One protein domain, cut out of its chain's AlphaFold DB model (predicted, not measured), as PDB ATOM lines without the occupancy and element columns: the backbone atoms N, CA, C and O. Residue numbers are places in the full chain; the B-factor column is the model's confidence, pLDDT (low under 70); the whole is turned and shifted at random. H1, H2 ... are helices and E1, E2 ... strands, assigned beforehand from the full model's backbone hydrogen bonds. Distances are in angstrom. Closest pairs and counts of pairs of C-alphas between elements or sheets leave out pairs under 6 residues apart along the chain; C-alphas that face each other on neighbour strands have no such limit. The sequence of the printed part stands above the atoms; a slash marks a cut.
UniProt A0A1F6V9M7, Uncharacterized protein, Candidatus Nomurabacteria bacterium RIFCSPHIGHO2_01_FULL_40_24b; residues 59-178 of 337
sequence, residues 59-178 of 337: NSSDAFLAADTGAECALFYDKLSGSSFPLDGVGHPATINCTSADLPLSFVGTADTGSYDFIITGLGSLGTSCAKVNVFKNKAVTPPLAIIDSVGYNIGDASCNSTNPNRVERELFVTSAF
ATOM      1  N   ASN A  59     236.456 229.201 241.918       94.12
ATOM      2  CA  ASN A  59     235.007 228.986 241.887       94.12
ATOM      3  C   ASN A  59     234.251 230.282 242.200       94.12
ATOM      4  O   ASN A  59     233.284 230.628 241.534       94.12
ATOM      5  N   SER A  60     234.723 231.042 243.182       95.44
ATOM      6  CA  SER A  60     234.167 232.350 243.495       95.44
ATOM      7  C   SER A  60     234.286 233.345 242.340       95.44
ATOM      8  O   SER A  60     233.383 234.160 242.171       95.44
ATOM      9  N   SER A  61     235.389 233.322 241.591       94.81
ATOM     10  CA  SER A  61     235.580 234.195 240.430       94.81
ATOM     11  C   SER A  61     234.622 233.832 239.298       94.81
ATOM     12  O   SER A  61     234.024 234.726 238.709       94.81
ATOM     13  N   ASP A  62     234.443 232.537 239.020       95.50
ATOM     14  CA  ASP A  62     233.502 232.056 238.003       95.50
ATOM     15  C   ASP A  62     232.043 232.403 238.385       95.50
ATOM     16  O   ASP A  62     231.277 232.870 237.543       95.50
ATOM     17  N   ALA A  63     231.668 232.254 239.663       96.69
ATOM     18  CA  ALA A  63     230.347 232.649 240.165       96.69
ATOM     19  C   ALA A  63     230.108 234.167 240.067       96.69
ATOM     20  O   ALA A  63     229.035 234.594 239.652       96.69
ATOM     21  N   PHE A  64     231.108 234.984 240.413       96.81
ATOM     22  CA  PHE A  64     231.006 236.442 240.312       96.81
ATOM     23  C   PHE A  64     230.881 236.907 238.857       96.81
ATOM     24  O   PHE A  64     230.014 237.716 238.555       96.81
ATOM     25  N   LEU A  65     231.690 236.348 237.951       95.69
ATOM     26  CA  LEU A  65     231.587 236.615 236.515       95.69
ATOM     27  C   LEU A  65     230.186 236.289 235.984       95.69
ATOM     28  O   LEU A  65     229.638 237.044 235.183       95.69
ATOM     29  N   ALA A  66     229.605 235.170 236.425       96.38
ATOM     30  CA  ALA A  66     228.256 234.794 236.026       96.38
ATOM     31  C   ALA A  66     227.209 235.808 236.515       96.38
ATOM     32  O   ALA A  66     226.371 236.239 235.722       96.38
ATOM     33  N   ALA A  67     227.289 236.227 237.782       97.31
ATOM     34  CA  ALA A  67     226.401 237.241 238.353       97.31
ATOM     35  C   ALA A  67     226.509 238.577 237.601       97.31
ATOM     36  O   ALA A  67     225.496 239.163 237.228       97.31
ATOM     37  N   ASP A  68     227.731 239.032 237.326       96.50
ATOM     38  CA  ASP A  68     227.999 240.285 236.611       96.50
ATOM     39  C   ASP A  68     227.424 240.254 235.190       96.50
ATOM     40  O   ASP A  68     226.656 241.128 234.801       96.50
ATOM     41  N   THR A  69     227.662 239.157 234.464       95.06
ATOM     42  CA  THR A  69     227.093 238.942 233.123       95.06
ATOM     43  C   THR A  69     225.560 238.999 233.139       95.06
ATOM     44  O   THR A  69     224.943 239.571 232.238       95.06
ATOM     45  N   GLY A  70     224.931 238.409 234.161       95.75
ATOM     46  CA  GLY A  70     223.482 238.456 234.345       95.75
ATOM     47  C   GLY A  70     222.950 239.858 234.621       95.75
ATOM     48  O   GLY A  70     221.978 240.280 233.987       95.75
ATOM     49  N   ALA A  71     223.617 240.592 235.512       96.44
ATOM     50  CA  ALA A  71     223.238 241.949 235.884       96.44
ATOM     51  C   ALA A  71     223.362 242.908 234.692       96.44
ATOM     52  O   ALA A  71     222.424 243.651 234.408       96.44
ATOM     53  N   GLU A  72     224.470 242.836 233.953       95.06
ATOM     54  CA  GLU A  72     224.708 243.662 232.767       95.06
ATOM     55  C   GLU A  72     223.703 243.364 231.651       95.06
ATOM     56  O   GLU A  72     223.185 244.292 231.027       95.06
ATOM     57  N   CYS A  73     223.350 242.092 231.426       94.81
ATOM     58  CA  CYS A  73     222.335 241.776 230.425       94.81
ATOM     59  C   CYS A  73     220.958 242.340 230.802       94.81
ATOM     60  O   CYS A  73     220.299 242.977 229.976       94.81
ATOM     61  N   ALA A  74     220.526 242.146 232.053       95.56
ATOM     62  CA  ALA A  74     219.277 242.730 232.534       95.56
ATOM     63  C   ALA A  74     219.291 244.260 232.426       95.56
ATOM     64  O   ALA A  74     218.334 244.854 231.933       95.56
ATOM     65  N   LEU A  75     220.386 244.904 232.832       93.88
ATOM     66  CA  LEU A  75     220.503 246.357 232.797       93.88
ATOM     67  C   LEU A  75     220.447 246.896 231.365       93.88
ATOM     68  O   LEU A  75     219.763 247.888 231.109       93.88
ATOM     69  N   PHE A  76     221.114 246.226 230.426       92.25
ATOM     70  CA  PHE A  76     221.081 246.588 229.015       92.25
ATOM     71  C   PHE A  76     219.644 246.596 228.479       92.25
ATOM     72  O   PHE A  76     219.190 247.616 227.960       92.25
ATOM     73  N   TYR A  77     218.896 245.504 228.665       92.25
ATOM     74  CA  TYR A  77     217.515 245.400 228.177       92.25
ATOM     75  C   TYR A  77     216.507 246.262 228.958       92.25
ATOM     76  O   TYR A  77     215.468 246.625 228.401       92.25
ATOM     77  N   ASP A  78     216.809 246.639 230.204       90.56
ATOM     78  CA  ASP A  78     216.021 247.613 230.971       90.56
ATOM     79  C   ASP A  78     216.183 249.048 230.440       90.56
ATOM     80  O   ASP A  78     215.215 249.807 230.411       90.56
ATOM     81  N   LYS A  79     217.390 249.433 230.003       85.44
ATOM     82  CA  LYS A  79     217.701 250.811 229.571       85.44
ATOM     83  C   LYS A  79     217.540 251.073 228.074       85.44
ATOM     84  O   LYS A  79     217.687 252.220 227.651       85.44
ATOM     85  N   LEU A  80     217.221 250.060 227.269       81.31
ATOM     86  CA  LEU A  80     216.854 250.261 225.865       81.31
ATOM     87  C   LEU A  80     215.592 251.128 225.738       81.31
ATOM     88  O   LEU A  80     214.700 251.090 226.587       81.31
ATOM     89  N   SER A  81     215.497 251.891 224.646       65.75
ATOM     90  CA  SER A  81     214.322 252.699 224.305       65.75
ATOM     91  C   SER A  81     213.075 251.810 224.231       65.75
ATOM     92  O   SER A  81     212.885 251.096 223.249       65.75
ATOM     93  N   GLY A  82     212.246 251.833 225.277       68.25
ATOM     94  CA  GLY A  82     211.055 250.987 225.386       68.25
ATOM     95  C   GLY A  82     211.187 249.749 226.278       68.25
ATOM     96  O   GLY A  82     210.282 248.933 226.201       68.25
ATOM     97  N   SER A  83     212.252 249.625 227.092       82.38
ATOM     98  CA  SER A  83     212.469 248.627 228.165       82.38
ATOM     99  C   SER A  83     211.805 247.267 227.918       82.38
ATOM    100  O   SER A  83     210.604 247.120 228.144       82.38
ATOM    101  N   SER A  84     212.582 246.214 227.652       89.12
ATOM    102  CA  SER A  84     212.041 244.847 227.520       89.12
ATOM    103  C   SER A  84     211.364 244.311 228.791       89.12
ATOM    104  O   SER A  84     210.749 243.250 228.754       89.12
ATOM    105  N   PHE A  85     211.462 245.038 229.904       90.69
ATOM    106  CA  PHE A  85     210.840 244.724 231.186       90.69
ATOM    107  C   PHE A  85     209.796 245.787 231.587       90.69
ATOM    108  O   PHE A  85     210.017 246.525 232.550       90.69
ATOM    109  N   PRO A  86     208.682 245.972 230.855       87.44
ATOM    110  CA  PRO A  86     207.635 246.920 231.249       87.44
ATOM    111  C   PRO A  86     207.032 246.555 232.617       87.44
ATOM    112  O   PRO A  86     207.028 245.397 233.018       87.44
ATOM    113  N   LEU A  87     206.522 247.520 233.384       87.31
ATOM    114  CA  LEU A  87     206.018 247.229 234.736       87.31
ATOM    115  C   LEU A  87     204.824 246.254 234.731       87.31
ATOM    116  O   LEU A  87     204.724 245.399 235.605       87.31
ATOM    117  N   ASP A  88     203.932 246.402 233.756       81.19
ATOM    118  CA  ASP A  88     202.660 245.684 233.643       81.19
ATOM    119  C   ASP A  88     202.752 244.379 232.836       81.19
ATOM    120  O   ASP A  88     201.751 243.679 232.680       81.19
ATOM    121  N   GLY A  89     203.933 244.044 232.313       83.06
ATOM    122  CA  GLY A  89     204.117 242.873 231.455       83.06
ATOM    123  C   GLY A  89     203.552 243.028 230.044       83.06
ATOM    124  O   GLY A  89     203.637 242.100 229.240       83.06
ATOM    125  N   VAL A  90     202.966 244.168 229.687       79.12
ATOM    126  CA  VAL A  90     202.327 244.311 228.379       79.12
ATOM    127  C   VAL A  90     203.386 244.619 227.326       79.12
ATOM    128  O   VAL A  90     204.122 245.595 227.424       79.12
ATOM    129  N   GLY A  91     203.460 243.783 226.288       76.88
ATOM    130  CA  GLY A  91     204.379 243.995 225.166       76.88
ATOM    131  C   GLY A  91     205.836 243.610 225.439       76.88
ATOM    132  O   GLY A  91     206.693 243.924 224.614       76.88
ATOM    133  N   HIS A  92     206.130 242.911 226.543       86.31
ATOM    134  CA  HIS A  92     207.464 242.349 226.762       86.31
ATOM    135  C   HIS A  92     207.779 241.264 225.706       86.31
ATOM    136  O   HIS A  92     206.877 240.536 225.273       86.31
ATOM    137  N   PRO A  93     209.043 241.111 225.270       88.12
ATOM    138  CA  PRO A  93     209.419 240.045 224.348       88.12
ATOM    139  C   PRO A  93     209.344 238.674 225.037       88.12
ATOM    140  O   PRO A  93     209.535 238.560 226.246       88.12
ATOM    141  N   ALA A  94     209.089 237.611 224.269       89.75
ATOM    142  CA  ALA A  94     209.077 236.245 224.806       89.75
ATOM    143  C   ALA A  94     210.481 235.761 225.212       89.75
ATOM    144  O   ALA A  94     210.623 234.936 226.116       89.75
ATOM    145  N   THR A  95     211.511 236.274 224.536       92.62
ATOM    146  CA  THR A  95     212.910 235.929 224.772       92.62
ATOM    147  C   THR A  95     213.813 237.158 224.720       92.62
ATOM    148  O   THR A  95     213.506 238.146 224.052       92.62
ATOM    149  N   ILE A  96     214.950 237.083 225.411       92.94
ATOM    150  CA  ILE A  96     216.065 238.036 225.299       92.94
ATOM    151  C   ILE A  96     217.351 237.289 224.960       92.94
ATOM    152  O   ILE A  96     217.497 236.118 225.305       92.94
ATOM    153  N   ASN A  97     218.304 237.954 224.312       92.56
ATOM    154  CA  ASN A  97     219.581 237.338 223.959       92.56
ATOM    155  C   ASN A  97     220.719 237.957 224.775       92.56
ATOM    156  O   ASN A  97     221.048 239.128 224.579       92.56
ATOM    157  N   CYS A  98     221.298 237.166 225.683       88.88
ATOM    158  CA  CYS A  98     222.451 237.559 226.503       88.88
ATOM    159  C   CYS A  98     223.744 236.820 226.114       88.88
ATOM    160  O   CYS A  98     224.835 237.319 226.369       88.88
ATOM    161  N   THR A  99     223.642 235.615 225.535       81.69
ATOM    162  CA  THR A  99     224.782 234.694 225.351       81.69
ATOM    163  C   THR A  99     224.729 233.907 224.038       81.69
ATOM    164  O   THR A  99     224.978 232.703 224.011       81.69
ATOM    165  N   SER A 100     224.408 234.562 222.915       75.62
ATOM    166  CA  SER A 100     224.205 233.914 221.597       75.62
ATOM    167  C   SER A 100     223.111 232.832 221.584       75.62
ATOM    168  O   SER A 100     222.990 232.067 220.629       75.62
ATOM    169  N   ALA A 101     222.289 232.809 222.632       84.06
ATOM    170  CA  ALA A 101     221.142 231.944 222.827       84.06
ATOM    171  C   ALA A 101     219.960 232.789 223.310       84.06
ATOM    172  O   ALA A 101     220.142 233.751 224.063       84.06
ATOM    173  N   ASP A 102     218.762 232.410 222.876       90.25
ATOM    174  CA  ASP A 102     217.526 233.070 223.272       90.25
ATOM    175  C   ASP A 102     217.055 232.513 224.615       90.25
ATOM    176  O   ASP A 102     216.814 231.312 224.770       90.25
ATOM    177  N   LEU A 103     216.942 233.399 225.595       92.94
ATOM    178  CA  LEU A 103     216.567 233.075 226.961       92.94
ATOM    179  C   LEU A 103     215.086 233.390 227.161       92.94
ATOM    180  O   LEU A 103     214.691 234.536 226.931       92.94
ATOM    181  N   PRO A 104     214.259 232.418 227.578       92.75
ATOM    182  CA  PRO A 104     212.857 232.671 227.865       92.75
ATOM    183  C   PRO A 104     212.719 233.599 229.072       92.75
ATOM    184  O   PRO A 104     213.398 233.417 230.084       92.75
ATOM    185  N   LEU A 105     211.809 234.564 228.960       93.94
ATOM    186  CA  LEU A 105     211.411 235.424 230.068       93.94
ATOM    187  C   LEU A 105     210.143 234.882 230.726       93.94
ATOM    188  O   LEU A 105     209.160 234.579 230.047       93.94
ATOM    189  N   SER A 106     210.142 234.813 232.054       93.31
ATOM    190  CA  SER A 106     208.934 234.590 232.847       93.31
ATOM    191  C   SER A 106     208.549 235.885 233.544       93.31
ATOM    192  O   SER A 106     209.369 236.448 234.260       93.31
ATOM    193  N   PHE A 107     207.308 236.339 233.365       94.12
ATOM    194  CA  PHE A 107     206.778 237.518 234.044       94.12
ATOM    195  C   PHE A 107     205.768 237.130 235.125       94.12
ATOM    196  O   PHE A 107     204.864 236.323 234.891       94.12
ATOM    197  N   VAL A 108     205.887 237.759 236.292       93.81
ATOM    198  CA  VAL A 108     204.884 237.730 237.360       93.81
ATOM    199  C   VAL A 108     204.723 239.146 237.900       93.81
ATOM    200  O   VAL A 108     205.701 239.787 238.272       93.81
ATOM    201  N   GLY A 109     203.494 239.650 237.981       89.75
ATOM    202  CA  GLY A 109     203.278 241.018 238.436       89.75
ATOM    203  C   GLY A 109     201.825 241.382 238.695       89.75
ATOM    204  O   GLY A 109     200.904 240.578 238.554       89.75
ATOM    205  N   THR A 110     201.651 242.631 239.102       84.19
ATOM    206  CA  THR A 110     200.388 243.331 239.322       84.19
ATOM    207  C   THR A 110     200.407 244.645 238.535       84.19
ATOM    208  O   THR A 110     201.343 244.923 237.793       84.19
ATOM    209  N   ALA A 111     199.396 245.499 238.715       75.56
ATOM    210  CA  ALA A 111     199.432 246.841 238.140       75.56
ATOM    211  C   ALA A 111     200.583 247.701 238.702       75.56
ATOM    212  O   ALA A 111     201.022 248.636 238.029       75.56
ATOM    213  N   ASP A 112     201.059 247.417 239.922       84.94
ATOM    214  CA  ASP A 112     201.991 248.282 240.658       84.94
ATOM    215  C   ASP A 112     203.402 247.698 240.816       84.94
ATOM    216  O   ASP A 112     204.353 248.431 241.110       84.94
ATOM    217  N   THR A 113     203.549 246.393 240.597       91.81
ATOM    218  CA  THR A 113     204.814 245.663 240.694       91.81
ATOM    219  C   THR A 113     204.968 244.684 239.540       91.81
ATOM    220  O   THR A 113     203.989 244.085 239.111       91.81
ATOM    221  N   GLY A 114     206.193 244.466 239.072       93.25
ATOM    222  CA  GLY A 114     206.496 243.499 238.018       93.25
ATOM    223  C   GLY A 114     207.811 242.788 238.302       93.25
ATOM    224  O   GLY A 114     208.730 243.400 238.833       93.25
ATOM    225  N   SER A 115     207.891 241.504 237.982       95.56
ATOM    226  CA  SER A 115     209.059 240.656 238.210       95.56
ATOM    227  C   SER A 115     209.330 239.841 236.956       95.56
ATOM    228  O   SER A 115     208.425 239.164 236.467       95.56
ATOM    229  N   TYR A 116     210.561 239.901 236.455       96.31
ATOM    230  CA  TYR A 116     211.010 239.126 235.303       96.31
ATOM    231  C   TYR A 116     212.139 238.194 235.691       96.31
ATOM    232  O   TYR A 116     213.187 238.658 236.127       96.31
ATOM    233  N   ASP A 117     211.943 236.903 235.465       95.94
ATOM    234  CA  ASP A 117     212.927 235.873 235.767       95.94
ATOM    235  C   ASP A 117     213.481 235.257 234.486       95.94
ATOM    236  O   ASP A 117     212.728 234.881 233.579       95.94
ATOM    237  N   PHE A 118     214.804 235.113 234.433       95.62
ATOM    238  CA  PHE A 118     215.491 234.355 233.394       95.62
ATOM    239  C   PHE A 118     216.790 233.735 233.911       95.62
ATOM    240  O   PHE A 118     217.341 234.125 234.942       95.62
ATOM    241  N   ILE A 119     217.275 232.724 233.191       95.81
ATOM    242  CA  ILE A 119     218.472 231.968 233.565       95.81
ATOM    243  C   ILE A 119     219.466 232.020 232.415       95.81
ATOM    244  O   ILE A 119     219.145 231.636 231.292       95.81
ATOM    245  N   ILE A 120     220.689 232.446 232.712       95.19
ATOM    246  CA  ILE A 120     221.818 232.376 231.788       95.19
ATOM    247  C   ILE A 120     222.646 231.142 232.137       95.19
ATOM    248  O   ILE A 120     222.998 230.933 233.295       95.19
ATOM    249  N   THR A 121     222.984 230.325 231.145       94.38
ATOM    250  CA  THR A 121     223.843 229.142 231.309       94.38
ATOM    251  C   THR A 121     225.010 229.195 230.330       94.38
ATOM    252  O   THR A 121     225.069 230.085 229.479       94.38
ATOM    253  N   GLY A 122     225.964 228.270 230.452       91.81
ATOM    254  CA  GLY A 122     227.111 228.228 229.541       91.81
ATOM    255  C   GLY A 122     228.180 229.278 229.845       91.81
ATOM    256  O   GLY A 122     228.976 229.605 228.969       91.81
ATOM    257  N   LEU A 123     228.196 229.828 231.062       92.06
ATOM    258  CA  LEU A 123     229.124 230.878 231.473       92.06
ATOM    259  C   LEU A 123     230.420 230.298 232.057       92.06
ATOM    260  O   LEU A 123     230.526 229.108 232.374       92.06
ATOM    261  N   GLY A 124     231.402 231.178 232.253       84.69
ATOM    262  CA  GLY A 124     232.683 230.844 232.868       84.69
ATOM    263  C   GLY A 124     233.640 230.106 231.929       84.69
ATOM    264  O   GLY A 124     233.301 229.710 230.816       84.69
ATOM    265  N   SER A 125     234.870 229.901 232.400       78.81
ATOM    266  CA  SER A 125     235.968 229.336 231.592       78.81
ATOM    267  C   SER A 125     235.719 227.916 231.059       78.81
ATOM    268  O   SER A 125     236.353 227.500 230.092       78.81
ATOM    269  N   LEU A 126     234.810 227.172 231.693       85.69
ATOM    270  CA  LEU A 126     234.463 225.792 231.347       85.69
ATOM    271  C   LEU A 126     233.030 225.650 230.807       85.69
ATOM    272  O   LEU A 126     232.595 224.531 230.554       85.69
ATOM    273  N   GLY A 127     232.287 226.755 230.667       89.00
ATOM    274  CA  GLY A 127     230.890 226.735 230.224       89.00
ATOM    275  C   GLY A 127     229.922 226.060 231.206       89.00
ATOM    276  O   GLY A 127     228.820 225.687 230.819       89.00
ATOM    277  N   THR A 128     230.322 225.851 232.462       93.00
ATOM    278  CA  THR A 128     229.490 225.197 233.488       93.00
ATOM    279  C   THR A 128     228.820 226.180 234.437       93.00
ATOM    280  O   THR A 128     227.970 225.773 235.225       93.00
ATOM    281  N   SER A 129     229.231 227.446 234.423       95.56
ATOM    282  CA  SER A 129     228.680 228.478 235.297       95.56
ATOM    283  C   SER A 129     227.355 228.997 234.746       95.56
ATOM    284  O   SER A 129     227.045 228.860 233.557       95.56
ATOM    285  N   CYS A 130     226.550 229.582 235.619       96.25
ATOM    286  CA  CYS A 130     225.215 230.048 235.276       96.25
ATOM    287  C   CYS A 130     224.772 231.164 236.225       96.25
ATOM    288  O   CYS A 130     225.335 231.313 237.309       96.25
ATOM    289  N   ALA A 131     223.766 231.935 235.825       97.25
ATOM    290  CA  ALA A 131     223.186 232.997 236.633       97.25
ATOM    291  C   ALA A 131     221.659 232.938 236.594       97.25
ATOM    292  O   ALA A 131     221.074 232.721 235.532       97.25
ATOM    293  N   LYS A 132     221.025 233.131 237.749       96.94
ATOM    294  CA  LYS A 132     219.585 233.373 237.875       96.94
ATOM    295  C   LYS A 132     219.396 234.867 238.063       96.94
ATOM    296  O   LYS A 132     220.007 235.434 238.963       96.94
ATOM    297  N   VAL A 133     218.601 235.485 237.202       97.62
ATOM    298  CA  VAL A 133     218.416 236.935 237.200       97.62
ATOM    299  C   VAL A 133     216.946 237.250 237.379       97.62
ATOM    300  O   VAL A 133     216.106 236.717 236.652       97.62
ATOM    301  N   ASN A 134     216.668 238.131 238.330       97.38
ATOM    302  CA  ASN A 134     215.365 238.696 238.598       97.38
ATOM    303  C   ASN A 134     215.406 240.211 238.362       97.38
ATOM    304  O   ASN A 134     216.242 240.916 238.925       97.38
ATOM    305  N   VAL A 135     214.501 240.722 237.531       96.44
ATOM    306  CA  VAL A 135     214.290 242.163 237.345       96.44
ATOM    307  C   VAL A 135     212.966 242.535 237.987       96.44
ATOM    308  O   VAL A 135     211.896 242.285 237.431       96.44
ATOM    309  N   PHE A 136     213.042 243.151 239.157       95.50
ATOM    310  CA  PHE A 136     211.896 243.611 239.919       95.50
ATOM    311  C   PHE A 136     211.656 245.106 239.702       95.50
ATOM    312  O   PHE A 136     212.565 245.922 239.831       95.50
ATOM    313  N   LYS A 137     210.413 245.494 239.428       92.88
ATOM    314  CA  LYS A 137     209.969 246.885 239.314       92.88
ATOM    315  C   LYS A 137     208.835 247.163 240.287       92.88
ATOM    316  O   LYS A 137     207.936 246.344 240.459       92.88
ATOM    317  N   ASN A 138     208.861 248.339 240.901       92.44
ATOM    318  CA  ASN A 138     207.861 248.785 241.863       92.44
ATOM    319  C   ASN A 138     207.580 250.280 241.687       92.44
ATOM    320  O   ASN A 138     208.465 251.107 241.918       92.44
ATOM    321  N   LYS A 139     206.342 250.634 241.321       88.81
ATOM    322  CA  LYS A 139     205.914 252.041 241.219       88.81
ATOM    323  C   LYS A 139     205.242 252.603 242.470       88.81
ATOM    324  O   LYS A 139     204.947 253.792 242.505       88.81
ATOM    325  N   ALA A 140     204.972 251.774 243.478       86.25
ATOM    326  CA  ALA A 140     204.351 252.217 244.728       86.25
ATOM    327  C   ALA A 140     205.322 253.018 245.616       86.25
ATOM    328  O   ALA A 140     204.901 253.682 246.561       86.25
ATOM    329  N   VAL A 141     206.622 252.960 245.317       84.56
ATOM    330  CA  VAL A 141     207.670 253.752 245.968       84.56
ATOM    331  C   VAL A 141     208.003 254.993 245.138       84.56
ATOM    332  O   VAL A 141     207.870 254.986 243.918       84.56
ATOM    333  N   THR A 142     208.402 256.084 245.799       82.44
ATOM    334  CA  THR A 142     208.763 257.351 245.143       82.44
ATOM    335  C   THR A 142     210.224 257.705 245.452       82.44
ATOM    336  O   THR A 142     210.538 257.927 246.623       82.44
ATOM    337  N   PRO A 143     211.115 257.788 244.442       83.56
ATOM    338  CA  PRO A 143     210.869 257.508 243.019       83.56
ATOM    339  C   PRO A 143     210.585 256.013 242.742       83.56
ATOM    340  O   PRO A 143     211.023 255.173 243.535       83.56
ATOM    341  N   PRO A 144     209.882 255.671 241.639       88.69
ATOM    342  CA  PRO A 144     209.681 254.283 241.223       88.69
ATOM    343  C   PRO A 144     211.012 253.552 241.073       88.69
ATOM    344  O   PRO A 144     211.986 254.101 240.548       88.69
ATOM    345  N   LEU A 145     211.052 252.310 241.543       92.19
ATOM    346  CA  LEU A 145     212.281 251.555 241.751       92.19
ATOM    347  C   LEU A 145     212.354 250.348 240.820       92.19
ATOM    348  O   LEU A 145     211.388 249.596 240.706       92.19
ATOM    349  N   ALA A 146     213.515 250.145 240.210       93.31
ATOM    350  CA  ALA A 146     213.900 248.925 239.520       93.31
ATOM    351  C   ALA A 146     215.100 248.300 240.246       93.31
ATOM    352  O   ALA A 146     216.105 248.970 240.495       93.31
ATOM    353  N   ILE A 147     214.982 247.024 240.594       95.56
ATOM    354  CA  ILE A 147     216.013 246.219 241.242       95.56
ATOM    355  C   ILE A 147     216.330 245.061 240.304       95.56
ATOM    356  O   ILE A 147     215.438 244.317 239.912       95.56
ATOM    357  N   ILE A 148     217.597 244.915 239.953       97.44
ATOM    358  CA  ILE A 148     218.117 243.734 239.278       97.44
ATOM    359  C   ILE A 148     218.867 242.941 240.336       97.44
ATOM    360  O   ILE A 148     219.849 243.431 240.897       97.44
ATOM    361  N   ASP A 149     218.381 241.743 240.607       97.81
ATOM    362  CA  ASP A 149     219.030 240.751 241.448       97.81
ATOM    363  C   ASP A 149     219.612 239.670 240.536       97.81
ATOM    364  O   ASP A 149     218.888 238.993 239.805       97.81
ATOM    365  N   SER A 150     220.938 239.567 240.509       98.06
ATOM    366  CA  SER A 150     221.654 238.598 239.689       98.06
ATOM    367  C   SER A 150     222.494 237.686 240.566       98.06
ATOM    368  O   SER A 150     223.501 238.095 241.153       98.06
ATOM    369  N   VAL A 151     222.098 236.419 240.602       97.88
ATOM    370  CA  VAL A 151     222.719 235.383 241.416       97.88
ATOM    371  C   VAL A 151     223.505 234.434 240.523       97.88
ATOM    372  O   VAL A 151     222.942 233.617 239.791       97.88
ATOM    373  N   GLY A 152     224.827 234.538 240.578       97.50
ATOM    374  CA  GLY A 152     225.768 233.736 239.811       97.50
ATOM    375  C   GLY A 152     226.299 232.526 240.573       97.50
ATOM    376  O   GLY A 152     226.555 232.566 241.778       97.50
ATOM    377  N   TYR A 153     226.524 231.444 239.833       97.44
ATOM    378  CA  TYR A 153     226.999 230.167 240.344       97.44
ATOM    379  C   TYR A 153     228.121 229.617 239.473       97.44
ATOM    380  O   TYR A 153     228.036 229.625 238.247       97.44
ATOM    381  N   ASN A 154     229.165 229.076 240.102       95.69
ATOM    382  CA  ASN A 154     230.313 228.518 239.376       95.69
ATOM    383  C   ASN A 154     229.969 227.245 238.587       95.69
ATOM    384  O   ASN A 154     230.622 226.941 237.587       95.69
ATOM    385  N   ILE A 155     228.958 226.498 239.036       95.31
ATOM    386  CA  ILE A 155     228.503 225.256 238.413       95.31
ATOM    387  C   ILE A 155     226.978 225.127 238.488       95.31
ATOM    388  O   ILE A 155     226.387 225.275 239.562       95.31
ATOM    389  N   GLY A 156     226.353 224.778 237.365       94.50
ATOM    390  CA  GLY A 156     224.929 224.478 237.288       94.50
ATOM    391  C   GLY A 156     224.520 223.721 236.026       94.50
ATOM    392  O   GLY A 156     225.279 223.612 235.064       94.50
ATOM    393  N   ASP A 157     223.315 223.166 236.072       93.19
ATOM    394  CA  ASP A 157     222.597 222.590 234.935       93.19
ATOM    395  C   ASP A 157     221.804 223.661 234.153       93.19
ATOM    396  O   ASP A 157     221.984 224.864 234.353       93.19
ATOM    397  N   ALA A 158     220.900 223.232 233.267       90.50
ATOM    398  CA  ALA A 158     220.033 224.124 232.488       90.50
ATOM    399  C   ALA A 158     219.125 225.025 233.357       90.50
ATOM    400  O   ALA A 158     218.729 226.101 232.920       90.50
ATOM    401  N   SER A 159     218.829 224.605 234.589       92.38
ATOM    402  CA  SER A 159     218.050 225.358 235.582       92.38
ATOM    403  C   SER A 159     218.948 226.035 236.625       92.38
ATOM    404  O   SER A 159     218.473 226.514 237.660       92.38
ATOM    405  N   CYS A 160     220.255 226.055 236.368       94.69
ATOM    406  CA  CYS A 160     221.285 226.611 237.225       94.69
ATOM    407  C   CYS A 160     221.343 225.994 238.641       94.69
ATOM    408  O   CYS A 160     221.655 226.648 239.646       94.69
ATOM    409  N   ASN A 161     221.046 224.697 238.732       94.88
ATOM    410  CA  ASN A 161     221.132 223.900 239.952       94.88
ATOM    411  C   ASN A 161     222.318 222.925 239.890       94.88
ATOM    412  O   ASN A 161     222.753 222.507 238.821       94.88
ATOM    413  N   SER A 162     222.867 222.552 241.049       94.19
ATOM    414  CA  SER A 162     223.915 221.531 241.141       94.19
ATOM    415  C   SER A 162     223.951 220.912 242.536       94.19
ATOM    416  O   SER A 162     223.720 221.598 243.528       94.19
ATOM    417  N   THR A 163     224.285 219.624 242.611       94.69
ATOM    418  CA  THR A 163     224.552 218.897 243.864       94.69
ATOM    419  C   THR A 163     226.040 218.872 244.227       94.69
ATOM    420  O   THR A 163     226.429 218.228 245.200       94.69
ATOM    421  N   ASN A 164     226.896 219.543 243.446       91.81
ATOM    422  CA  ASN A 164     228.336 219.554 243.677       91.81
ATOM    423  C   ASN A 164     228.667 220.277 245.001       91.81
ATOM    424  O   ASN A 164     228.273 221.432 245.167       91.81
ATOM    425  N   PRO A 165     229.427 219.659 245.924       90.44
ATOM    426  CA  PRO A 165     229.779 220.280 247.205       90.44
ATOM    427  C   PRO A 165     230.664 221.529 247.061       90.44
ATOM    428  O   PRO A 165     230.722 222.340 247.977       90.44
ATOM    429  N   ASN A 166     231.330 221.708 245.915       89.31
ATOM    430  CA  ASN A 166     232.146 222.884 245.605       89.31
ATOM    431  C   ASN A 166     231.346 223.996 244.900       89.31
ATOM    432  O   ASN A 166     231.940 224.848 244.230       89.31
ATOM    433  N   ARG A 167     230.011 223.969 244.990       93.69
ATOM    434  CA  ARG A 167     229.148 225.024 244.456       93.69
ATOM    435  C   ARG A 167     229.309 226.297 245.288       93.69
ATOM    436  O   ARG A 167     229.176 226.275 246.507       93.69
ATOM    437  N   VAL A 168     229.579 227.400 244.605       94.81
ATOM    438  CA  VAL A 168     229.735 228.740 245.168       94.81
ATOM    439  C   VAL A 168     228.705 229.656 244.527       94.81
ATOM    440  O   VAL A 168     228.412 229.530 243.339       94.81
ATOM    441  N   GLU A 169     228.182 230.571 245.333       95.88
ATOM    442  CA  GLU A 169     227.167 231.557 244.978       95.88
ATOM    443  C   GLU A 169     227.715 232.966 245.194       95.88
ATOM    444  O   GLU A 169     228.440 233.220 246.165       95.88
ATOM    445  N   ARG A 170     227.397 233.870 244.269       97.19
ATOM    446  CA  ARG A 170     227.691 235.301 244.348       97.19
ATOM    447  C   ARG A 170     226.480 236.070 243.845       97.19
ATOM    448  O   ARG A 170     225.973 235.763 242.778       97.19
ATOM    449  N   GLU A 171     226.051 237.063 244.605       97.38
ATOM    450  CA  GLU A 171     224.837 237.833 244.344       97.38
ATOM    451  C   GLU A 171     225.198 239.303 244.122       97.38
ATOM    452  O   GLU A 171     226.050 239.854 244.832       97.38
ATOM    453  N   LEU A 172     224.581 239.916 243.114       97.31
ATOM    454  CA  LEU A 172     224.722 241.326 242.775       97.31
ATOM    455  C   LEU A 172     223.348 241.985 242.739       97.31
ATOM    456  O   LEU A 172     222.481 241.581 241.970       97.31
ATOM    457  N   PHE A 173     223.206 243.059 243.513       96.31
ATOM    458  CA  PHE A 173     222.026 243.914 243.499       96.31
ATOM    459  C   PHE A 173     222.339 245.230 242.796       96.31
ATOM    460  O   PHE A 173     223.158 246.021 243.273       96.31
ATOM    461  N   VAL A 174     221.641 245.502 241.698       95.94
ATOM    462  CA  VAL A 174     221.678 246.797 241.011       95.94
ATOM    463  C   VAL A 174     220.342 247.483 241.223       95.94
ATOM    464  O   VAL A 174     219.293 246.960 240.868       95.94
ATOM    465  N   THR A 175     220.366 248.670 241.820       94.56
ATOM    466  CA  THR A 175     219.158 249.455 242.088       94.56
ATOM    467  C   THR A 175     219.183 250.726 241.256       94.56
ATOM    468  O   THR A 175     220.160 251.472 241.284       94.56
ATOM    469  N   SER A 176     218.105 250.994 240.523       90.56
ATOM    470  CA  SER A 176     217.949 252.218 239.737       90.56
ATOM    471  C   SER A 176     216.528 252.764 239.839       90.56
ATOM    472  O   SER A 176     215.581 252.022 240.080       90.56
ATOM    473  N   ALA A 177     216.372 254.076 239.666       86.81
ATOM    474  CA  ALA A 177     215.053 254.657 239.455       86.81
ATOM    475  C   ALA A 177     214.601 254.397 238.008       86.81
ATOM    476  O   ALA A 177     215.432 254.363 237.093       86.81
ATOM    477  N   PHE A 178     213.295 254.243 237.795       80.25
ATOM    478  CA  PHE A 178     212.710 254.200 236.454       80.25
ATOM    479  C   PHE A 178     211.543 255.184 236.340       80.25
ATOM    480  O   PHE A 178     210.899 255.519 237.335       80.25
TER     481      PHE A 178
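AT A GLANCE: This is residues 59 to 178 of the 337 residues of an uncharacterized protein of Candidatus Nomurabacteria bacterium RIFCSPHIGHO2_01_FULL_40_24b (UniProt A0A1F6V9M7). A twisted sheet of five antiparallel strands curls round one long helix, H1, with the small hairpin E1 and E2 beside E4. The 120 printed residues hold one named helix and seven named strands, in the order H1 E1 E2 E3 E4 E5 E6 E7. The large sheet has the order E3 E4 E5 E6 E7, and the class is mixed, helices and strands. The whole is compact, with a radius of gyration of the C-alphas of 14.3 A, and elongated, spanning 41 by 26 by 22 A.

IN THESE COORDINATES: Find C-alpha 59 at (235.007, 228.986, 241.887); from there H1 runs over residues 59 to 79, 30.5 A, to C-alpha 79 at (217.701, 250.811, 229.571). Next come the short strands E1, residues 95 to 97, E2, residues 102 to 104, and E3, residues 106 to 109. E4, residues 113 to 123, is the longest strand by residues and covers 29.9 A. Then read E5, residues 129 to 138, 29.8 A; E6, residues 145 to 153, 26.0 A; and E7, residues 169 to 177, 26.7 A, which ends at C-alpha 177, (215.053, 254.657, 239.455).

HOW THE PARTS SIT: Begin with the sheet, a meander, each strand the antiparallel neighbour of the one before, with E3 and E7 as edge strands. Look for N 108 and O 115, 2.9 A, in the hairpin E3 and E4; N 118 and O 133, 3.0 A, in E4 and E5; N 134 and O 149, 2.8 A, in E5 and E6; and N 148 and O 174, 2.8 A, in E6 and E7, each within hydrogen-bond range. H1 is on this sheet, in two layers, a helix on one face of a sheet; its closest C-alphas to E6 are those of Ala 67 and Gly 152, 3.8 A. Every O i to N i+4 pair in H1 is within hydrogen-bond range. In the hairpin E1 and E2, N 103 and O 96 are 2.8 A apart. E2 runs on into E3 at 39 degrees, and its closest C-alphas to E4 are those of Pro 104 and Phe 118, 6.4 A. H1 and E1 are near each other, with 5 pairs of C-alphas within 10 A, while H1 and E2 are apart.

THE WHOLE: The two C-alphas farthest apart are those of Leu 126 and Thr 142, 43.0 A. The printed part has no cut. The links from H1 to E1 and from E6 to E7 are long, with 15 residues each. The mean pLDDT of the printed part is 91.3; look to residues 81 to 82 for the two under 70.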